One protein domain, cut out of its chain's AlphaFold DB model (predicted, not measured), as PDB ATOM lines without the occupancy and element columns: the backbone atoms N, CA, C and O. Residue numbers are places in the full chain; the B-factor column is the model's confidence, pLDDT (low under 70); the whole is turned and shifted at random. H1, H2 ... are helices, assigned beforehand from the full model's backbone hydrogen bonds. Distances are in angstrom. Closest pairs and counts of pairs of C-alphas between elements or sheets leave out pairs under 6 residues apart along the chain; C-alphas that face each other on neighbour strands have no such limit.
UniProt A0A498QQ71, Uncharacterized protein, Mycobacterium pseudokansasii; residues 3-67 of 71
ATOM      1  N   ALA A   3     621.136 433.915 432.441       80.88
ATOM      2  CA  ALA A   3     621.312 432.648 431.734       80.88
ATOM      3  C   ALA A   3     621.106 432.768 430.216       80.88
ATOM      4  O   ALA A   3     621.921 432.266 429.459       80.88
ATOM      5  N   ARG A   4     620.066 433.484 429.767       82.69
ATOM      6  CA  ARG A   4     619.774 433.642 428.334       82.69
ATOM      7  C   ARG A   4     620.761 434.577 427.639       82.69
ATOM      8  O   ARG A   4     621.063 434.389 426.468       82.69
ATOM      9  N   GLU A   5     621.251 435.587 428.351       84.50
ATOM     10  CA  GLU A   5     622.292 436.472 427.823       84.50
ATOM     11  C   GLU A   5     623.615 435.727 427.665       84.50
ATOM     12  O   GLU A   5     624.247 435.825 426.616       84.50
ATOM     13  N   LEU A   6     623.987 434.926 428.663       87.06
ATOM     14  CA  LEU A   6     625.178 434.088 428.610       87.06
ATOM     15  C   LEU A   6     625.056 432.996 427.543       87.06
ATOM     16  O   LEU A   6     625.963 432.856 426.738       87.06
ATOM     17  N   GLU A   7     623.928 432.289 427.458       89.88
ATOM     18  CA  GLU A   7     623.688 431.268 426.428       89.88
ATOM     19  C   GLU A   7     623.805 431.844 425.006       89.88
ATOM     20  O   GLU A   7     624.437 431.243 424.140       89.88
ATOM     21  N   ASN A   8     623.259 433.042 424.768       88.19
ATOM     22  CA  ASN A   8     623.309 433.678 423.451       88.19
ATOM     23  C   ASN A   8     624.695 434.234 423.089       88.19
ATOM     24  O   ASN A   8     625.048 434.268 421.911       88.19
ATOM     25  N   ARG A   9     625.446 434.753 424.069       87.56
ATOM     26  CA  ARG A   9     626.674 435.535 423.825       87.56
ATOM     27  C   ARG A   9     627.950 434.743 424.072       87.56
ATOM     28  O   ARG A   9     628.949 434.984 423.404       87.56
ATOM     29  N   ASN A  10     627.917 433.820 425.024       89.94
ATOM     30  CA  ASN A  10     629.028 432.947 425.368       89.94
ATOM     31  C   ASN A  10     628.506 431.568 425.830       89.94
ATOM     32  O   ASN A  10     628.527 431.258 427.025       89.94
ATOM     33  N   PRO A  11     628.027 430.729 424.890       91.62
ATOM     34  CA  PRO A  11     627.454 429.422 425.213       91.62
ATOM     35  C   PRO A  11     628.454 428.483 425.902       91.62
ATOM     36  O   PRO A  11     628.049 427.670 426.726       91.62
ATOM     37  N   ALA A  12     629.755 428.622 425.622       91.62
ATOM     38  CA  ALA A  12     630.796 427.852 426.300       91.62
ATOM     39  C   ALA A  12     630.870 428.198 427.798       91.62
ATOM     40  O   ALA A  12     630.785 427.307 428.639       91.62
ATOM     41  N   LEU A  13     630.923 429.493 428.135       90.56
ATOM     42  CA  LEU A  13     630.892 429.956 429.525       90.56
ATOM     43  C   LEU A  13     629.583 429.569 430.223       90.56
ATOM     44  O   LEU A  13     629.593 429.170 431.386       90.56
ATOM     45  N   PHE A  14     628.451 429.646 429.520       92.06
ATOM     46  CA  PHE A  14     627.170 429.187 430.053       92.06
ATOM     47  C   PHE A  14     627.206 427.695 430.428       92.06
ATOM     48  O   PHE A  14     626.793 427.327 431.530       92.06
ATOM     49  N   ASP A  15     627.746 426.848 429.551       92.00
ATOM     50  CA  ASP A  15     627.889 425.413 429.798       92.00
ATOM     51  C   ASP A  15     628.836 425.096 430.962       92.00
ATOM     52  O   ASP A  15     628.569 424.169 431.732       92.00
ATOM     53  N   GLU A  16     629.923 425.854 431.109       90.50
ATOM     54  CA  GLU A  16     630.857 425.737 432.232       90.50
ATOM     55  C   GLU A  16     630.193 426.101 433.564       90.50
ATOM     56  O   GLU A  16     630.251 425.334 434.531       90.50
ATOM     57  N   LEU A  17     629.495 427.238 433.611       89.50
ATOM     58  CA  LEU A  17     628.791 427.699 434.809       89.50
ATOM     59  C   LEU A  17     627.686 426.729 435.223       89.50
ATOM     60  O   LEU A  17     627.512 426.466 436.410       89.50
ATOM     61  N   ARG A  18     626.978 426.127 434.261       89.19
ATOM     62  CA  ARG A  18     625.907 425.157 434.539       89.19
ATOM     63  C   ARG A  18     626.410 423.870 435.201       89.19
ATOM     64  O   ARG A  18     625.613 423.131 435.777       89.19
ATOM     65  N   ARG A  19     627.706 423.571 435.089       88.81
ATOM     66  CA  ARG A  19     628.349 422.378 435.669       88.81
ATOM     67  C   ARG A  19     629.043 422.664 436.998       88.81
ATOM     68  O   ARG A  19     629.576 421.735 437.599       88.81
ATOM     69  N   THR A  20     629.045 423.917 437.445       85.06
ATOM     70  CA  THR A  20     629.799 424.355 438.618       85.06
ATOM     71  C   THR A  20     628.840 424.743 439.745       85.06
ATOM     72  O   THR A  20     627.836 425.406 439.510       85.06
ATOM     73  N   GLU A  21     629.141 424.338 440.982       87.38
ATOM     74  CA  GLU A  21     628.338 424.704 442.163       87.38
ATOM     75  C   GLU A  21     628.521 426.182 442.553       87.38
ATOM     76  O   GLU A  21     627.580 426.831 443.003       87.38
ATOM     77  N   LYS A  22     629.726 426.723 442.332       89.00
ATOM     78  CA  LYS A  22     630.093 428.124 442.554       89.00
ATOM     79  C   LYS A  22     631.123 428.579 441.506       89.00
ATOM     80  O   LYS A  22     632.140 427.898 441.372       89.00
ATOM     81  N   PRO A  23     630.924 429.717 440.815       92.50
ATOM     82  CA  PRO A  23     631.899 430.219 439.853       92.50
ATOM     83  C   PRO A  23     633.237 430.584 440.510       92.50
ATOM     84  O   PRO A  23     633.279 431.078 441.642       92.50
ATOM     85  N   THR A  24     634.336 430.359 439.789       93.44
ATOM     86  CA  THR A  24     635.648 430.917 440.144       93.44
ATOM     87  C   THR A  24     635.679 432.424 439.883       93.44
ATOM     88  O   THR A  24     634.866 432.939 439.120       93.44
ATOM     89  N   ASN A  25     636.648 433.144 440.461       92.62
ATOM     90  CA  ASN A  25     636.820 434.573 440.168       92.62
ATOM     91  C   ASN A  25     637.035 434.830 438.665       92.62
ATOM     92  O   ASN A  25     636.460 435.771 438.136       92.62
ATOM     93  N   GLU A  26     637.785 433.970 437.969       92.81
ATOM     94  CA  GLU A  26     637.996 434.076 436.516       92.81
ATOM     95  C   GLU A  26     636.697 433.863 435.724       92.81
ATOM     96  O   GLU A  26     636.418 434.594 434.776       92.81
ATOM     97  N   GLN A  27     635.869 432.893 436.129       93.19
ATOM     98  CA  GLN A  27     634.554 432.681 435.516       93.19
ATOM     99  C   GLN A  27     633.619 433.863 435.782       93.19
ATOM    100  O   GLN A  27     632.894 434.278 434.879       93.19
ATOM    101  N   SER A  28     633.643 434.417 436.995       94.38
ATOM    102  CA  SER A  28     632.877 435.615 437.334       94.38
ATOM    103  C   SER A  28     633.329 436.819 436.514       94.38
ATOM    104  O   SER A  28     632.483 437.498 435.944       94.38
ATOM    105  N   ASP A  29     634.635 437.048 436.375       94.69
ATOM    106  CA  ASP A  29     635.174 438.117 435.528       94.69
ATOM    107  C   ASP A  29     634.694 437.949 434.072       94.69
ATOM    108  O   ASP A  29     634.165 438.891 433.485       94.69
ATOM    109  N   ALA A  30     634.732 436.727 433.527       94.56
ATOM    110  CA  ALA A  30     634.228 436.445 432.181       94.56
ATOM    111  C   ALA A  30     632.712 436.693 432.028       94.56
ATOM    112  O   ALA A  30     632.258 437.157 430.978       94.56
ATOM    113  N   VAL A  31     631.907 436.405 433.060       93.44
ATOM    114  CA  VAL A  31     630.469 436.732 433.078       93.44
ATOM    115  C   VAL A  31     630.265 438.241 433.038       93.44
ATOM    116  O   VAL A  31     629.469 438.731 432.233       93.44
ATOM    117  N   ILE A  32     630.981 438.972 433.894       94.00
ATOM    118  CA  ILE A  32     630.878 440.427 433.979       94.00
ATOM    119  C   ILE A  32     631.308 441.074 432.666       94.00
ATOM    120  O   ILE A  32     630.601 441.961 432.195       94.00
ATOM    121  N   ASP A  33     632.374 440.600 432.025       94.88
ATOM    122  CA  ASP A  33     632.834 441.121 430.736       94.88
ATOM    123  C   ASP A  33     631.773 440.957 429.639       94.88
ATOM    124  O   ASP A  33     631.423 441.921 428.951       94.88
ATOM    125  N   VAL A  34     631.193 439.757 429.506       93.62
ATOM    126  CA  VAL A  34     630.162 439.468 428.491       93.62
ATOM    127  C   VAL A  34     628.918 440.336 428.688       93.62
ATOM    128  O   VAL A  34     628.344 440.844 427.719       93.62
ATOM    129  N   LEU A  35     628.477 440.504 429.935       93.31
ATOM    130  CA  LEU A  35     627.273 441.273 430.241       93.31
ATOM    131  C   LEU A  35     627.525 442.778 430.208       93.31
ATOM    132  O   LEU A  35     626.641 443.521 429.791       93.31
ATOM    133  N   SER A  36     628.719 443.232 430.579       93.69
ATOM    134  CA  SER A  36     629.101 444.640 430.477       93.69
ATOM    135  C   SER A  36     629.195 445.066 429.014       93.69
ATOM    136  O   SER A  36     628.630 446.093 428.649       93.69
ATOM    137  N   ASP A  37     629.790 444.252 428.134       94.44
ATOM    138  CA  ASP A  37     629.765 444.500 426.684       94.44
ATOM    139  C   ASP A  37     628.325 444.561 426.141       94.44
ATOM    140  O   ASP A  37     627.969 445.456 425.365       94.44
ATOM    141  N   ALA A  38     627.466 443.639 426.585       92.56
ATOM    142  CA  ALA A  38     626.054 443.629 426.223       92.56
ATOM    143  C   ALA A  38     625.333 444.906 426.663       92.56
ATOM    144  O   ALA A  38     624.600 445.494 425.868       92.56
ATOM    145  N   LEU A  39     625.560 445.325 427.907       94.75
ATOM    146  CA  LEU A  39     624.996 446.518 428.516       94.75
ATOM    147  C   LEU A  39     625.445 447.769 427.759       94.75
ATOM    148  O   LEU A  39     624.591 448.532 427.321       94.75
ATOM    149  N   MET A  40     626.743 447.932 427.500       95.06
ATOM    150  CA  MET A  40     627.301 449.090 426.788       95.06
ATOM    151  C   MET A  40     626.678 449.295 425.401       95.06
ATOM    152  O   MET A  40     626.443 450.426 424.981       95.06
ATOM    153  N   LYS A  41     626.320 448.212 424.701       94.31
ATOM    154  CA  LYS A  41     625.646 448.268 423.389       94.31
ATOM    155  C   LYS A  41     624.202 448.778 423.441       94.31
ATOM    156  O   LYS A  41     623.604 449.009 422.394       94.31
ATOM    157  N   THR A  42     623.626 448.932 424.631       95.56
ATOM    158  CA  THR A  42     622.257 449.443 424.825       95.56
ATOM    159  C   THR A  42     622.195 450.936 425.127       95.56
ATOM    160  O   THR A  42     621.092 451.481 425.228       95.56
ATOM    161  N   PHE A  43     623.351 451.586 425.293       95.00
ATOM    162  CA  PHE A  43     623.430 452.986 425.691       95.00
ATOM    163  C   PHE A  43     622.980 453.880 424.541       95.00
ATOM    164  O   PHE A  43     623.424 453.740 423.399       95.00
ATOM    165  N   GLY A  44     622.069 454.797 424.860       90.62
ATOM    166  CA  GLY A  44     621.655 455.861 423.960       90.62
ATOM    167  C   GLY A  44     622.614 457.058 423.976       90.62
ATOM    168  O   GLY A  44     623.631 457.043 424.672       90.62
ATOM    169  N   PRO A  45     622.267 458.135 423.250       90.38
ATOM    170  CA  PRO A  45     623.078 459.354 423.156       90.38
ATOM    171  C   PRO A  45     623.402 460.003 424.509       90.38
ATOM    172  O   PRO A  45     624.466 460.597 424.663       90.38
ATOM    173  N   ASP A  46     622.515 459.847 425.494       94.12
ATOM    174  CA  ASP A  46     622.653 460.429 426.834       94.12
ATOM    175  C   ASP A  46     623.449 459.543 427.803       94.12
ATOM    176  O   ASP A  46     623.447 459.785 429.007       94.12
ATOM    177  N   TRP A  47     624.102 458.489 427.300       91.88
ATOM    178  CA  TRP A  47     624.774 457.476 428.120       91.88
ATOM    179  C   TRP A  47     623.848 456.775 429.124       91.88
ATOM    180  O   TRP A  47     624.281 456.306 430.173       91.88
ATOM    181  N   VAL A  48     622.564 456.672 428.780       94.19
ATOM    182  CA  VAL A  48     621.563 455.931 429.553       94.19
ATOM    183  C   VAL A  48     621.230 454.633 428.808       94.19
ATOM    184  O   VAL A  48     620.943 454.692 427.604       94.19
ATOM    185  N   PRO A  49     621.264 453.463 429.472       95.44
ATOM    186  CA  PRO A  49     620.817 452.216 428.865       95.44
ATOM    187  C   PRO A  49     619.310 452.249 428.601       95.44
ATOM    188  O   PRO A  49     618.528 452.791 429.381       95.44
ATOM    189  N   ASN A  50     618.875 451.623 427.510       94.94
ATOM    190  CA  ASN A  50     617.448 451.405 427.272       94.94
ATOM    191  C   ASN A  50     616.852 450.348 428.236       94.94
ATOM    192  O   ASN A  50     617.562 449.718 429.021       94.94
ATOM    193  N   ASP A  51     615.546 450.083 428.132       95.00
ATOM    194  CA  ASP A  51     614.838 449.097 428.970       95.00
ATOM    195  C   ASP A  51     615.460 447.693 428.969       95.00
ATOM    196  O   ASP A  51     615.318 446.934 429.930       95.00
ATOM    197  N   TYR A  52     616.104 447.302 427.869       93.06
ATOM    198  CA  TYR A  52     616.806 446.029 427.779       93.06
ATOM    199  C   TYR A  52     618.162 446.090 428.493       93.06
ATOM    200  O   TYR A  52     618.480 445.170 429.244       93.06
ATOM    201  N   GLY A  53     618.896 447.196 428.366       94.31
ATOM    202  CA  GLY A  53     620.105 447.461 429.145       94.31
ATOM    203  C   GLY A  53     619.864 447.428 430.651       94.31
ATOM    204  O   GLY A  53     620.555 446.703 431.358       94.31
ATOM    205  N   LEU A  54     618.798 448.070 431.137       94.56
ATOM    206  CA  LEU A  54     618.418 448.025 432.558       94.56
ATOM    207  C   LEU A  54     618.143 446.596 433.061       94.56
ATOM    208  O   LEU A  54     618.347 446.284 434.233       94.56
ATOM    209  N   LYS A  55     617.674 445.692 432.191       93.81
ATOM    210  CA  LYS A  55     617.500 444.272 432.545       93.81
ATOM    211  C   LYS A  55     618.833 443.531 432.631       93.81
ATOM    212  O   LYS A  55     618.905 442.562 433.383       93.81
ATOM    213  N   ILE A  56     619.838 443.939 431.855       93.25
ATOM    214  CA  ILE A  56     621.197 443.387 431.917       93.25
ATOM    215  C   ILE A  56     621.900 443.888 433.177       93.25
ATOM    216  O   ILE A  56     622.442 443.073 433.911       93.25
ATOM    217  N   GLU A  57     621.814 445.185 433.474       93.88
ATOM    218  CA  GLU A  57     622.360 445.786 434.699       93.88
ATOM    219  C   GLU A  57     621.829 445.073 435.951       93.88
ATOM    220  O   GLU A  57     622.599 444.484 436.703       93.88
ATOM    221  N   ARG A  58     620.502 444.941 436.083       93.56
ATOM    222  CA  ARG A  58     619.885 444.179 437.188       93.56
ATOM    223  C   ARG A  58     620.323 442.715 437.247       93.56
ATOM    224  O   ARG A  58     620.281 442.099 438.307       93.56
ATOM    225  N   ALA A  59     620.656 442.119 436.104       90.94
ATOM    226  CA  ALA A  59     621.127 440.742 436.054       90.94
ATOM    227  C   ALA A  59     622.578 440.621 436.545       90.94
ATOM    228  O   ALA A  59     622.896 439.628 437.197       90.94
ATOM    229  N   ILE A  60     623.421 441.619 436.256       92.69
ATOM    230  CA  ILE A  60     624.779 441.743 436.797       92.69
ATOM    231  C   ILE A  60     624.719 441.930 438.317       92.69
ATOM    232  O   ILE A  60     625.382 441.184 439.037       92.69
ATOM    233  N   ASP A  61     623.874 442.842 438.804       93.81
ATOM    234  CA  ASP A  61     623.712 443.090 440.243       93.81
ATOM    235  C   ASP A  61     623.297 441.814 440.983       93.81
ATOM    236  O   ASP A  61     623.984 441.371 441.902       93.81
ATOM    237  N   ALA A  62     622.237 441.147 440.517       92.56
ATOM    238  CA  ALA A  62     621.759 439.902 441.122       92.56
ATOM    239  C   ALA A  62     622.816 438.780 441.102       92.56
ATOM    240  O   ALA A  62     622.872 437.945 442.011       92.56
ATOM    241  N   TYR A  63     623.660 438.742 440.066       91.62
ATOM    242  CA  TYR A  63     624.770 437.797 439.995       91.62
ATOM    243  C   TYR A  63     625.825 438.086 441.063       91.62
ATOM    244  O   TYR A  63     626.214 437.162 441.775       91.62
ATOM    245  N   LEU A  64     626.242 439.345 441.220       93.00
ATOM    246  CA  LEU A  64     627.250 439.753 442.204       93.00
ATOM    247  C   LEU A  64     626.742 439.677 443.649       93.00
ATOM    248  O   LEU A  64     627.525 439.386 444.551       93.00
ATOM    249  N   GLU A  65     625.442 439.870 443.879       93.56
ATOM    250  CA  GLU A  65     624.805 439.619 445.177       93.56
ATOM    251  C   GLU A  65     624.863 438.133 445.562       93.56
ATOM    252  O   GLU A  65     625.101 437.793 446.721       93.56
ATOM    253  N   THR A  66     624.667 437.241 444.586       91.81
ATOM    254  CA  THR A  66     624.698 435.786 444.808       91.81
ATOM    255  C   THR A  66     626.132 435.263 444.916       91.81
ATOM    256  O   THR A  66     626.429 434.409 445.752       91.81
ATOM    257  N   TRP A  67     627.033 435.786 444.083       91.81
ATOM    258  CA  TRP A  67     628.421 435.350 443.964       91.81
ATOM    259  C   TRP A  67     629.385 436.538 444.070       91.81
ATOM    260  O   TRP A  67     629.957 436.961 443.062       91.81
TER     261      TRP A  67
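Overview. This is residues 3 to 67 of the 71 residues of an uncharacterized protein of Mycobacterium pseudokansasii (UniProt A0A498QQ71). Two long helices, H3 and H4, lie side by side as a helical hairpin, and a second, smaller hairpin of two short helices, H1 and H2, packs on H3. The loop that joins H3 to H4 makes one end of the longest axis, and the link from H2 to H3 makes the other. The printed part has 65 residues, with four named helices in the order H1, H2, H3, H4 and no named strand; its class is all helix. The whole is compact, with a radius of gyration of the C-alphas of 12.2 A, and elongated in outline, with spans of 39 by 22 by 17 A.

Along the chain. H1 is residues 3 to 9 and begins at C-alpha 3, at (621.312, 432.648, 431.734). After a tight link of one residue, Asn 10, H2 follows as residues 11 to 18. A short link of 6 residues leads to H3, residues 25 to 40, which measures 21.9 A from first to last C-alpha and begins at C-alpha 25, at (636.820, 434.573, 440.168). A short link of 10 residues leads to H4, residues 51 to 66, which measures 22.9 A and ends at C-alpha 66, at (624.698, 435.786, 444.808).

Arrangement. H3 is the hub, touching the three other helices. H3 and H4 form a helical hairpin and run opposite ways at a shallow tilt of 15 degrees; their closest C-alphas are those of Leu 39 and Gly 53, 5.0 A apart. H4 touches H3 with residues 53 to 60 alone. H3 touches H1 with residues 31 to 35 alone; the two are about perpendicular, at 73 degrees, and the closest C-alphas, of Arg 9 and Val 34, are 7.0 A apart. H3 touches H2 with residues 27 to 31 alone, at a steep tilt of 49 degrees, opposite ways; the closest C-alphas, of Leu 13 and Gln 27, are 7.5 A apart. H1 and H2 form the other helical hairpin, opposite ways at a shallow tilt of 26 degrees, with the C-alphas of Glu 7 and Phe 14 closest, at 5.4 A. H4 is apart from H2, and it is only just apart from H1, with a closest distance between C-alphas of 8.1 A. In H1, H2, H3 and H4 every O i to N i+4 pair is within hydrogen-bond range.

Size, cuts and confidence. The two C-alphas farthest apart, those of Glu 21 and Pro 45, are 39.9 A from each other. The printed part has no cut, and no link is long. The mean pLDDT of the printed part is 91.9, and no printed residue is under 70.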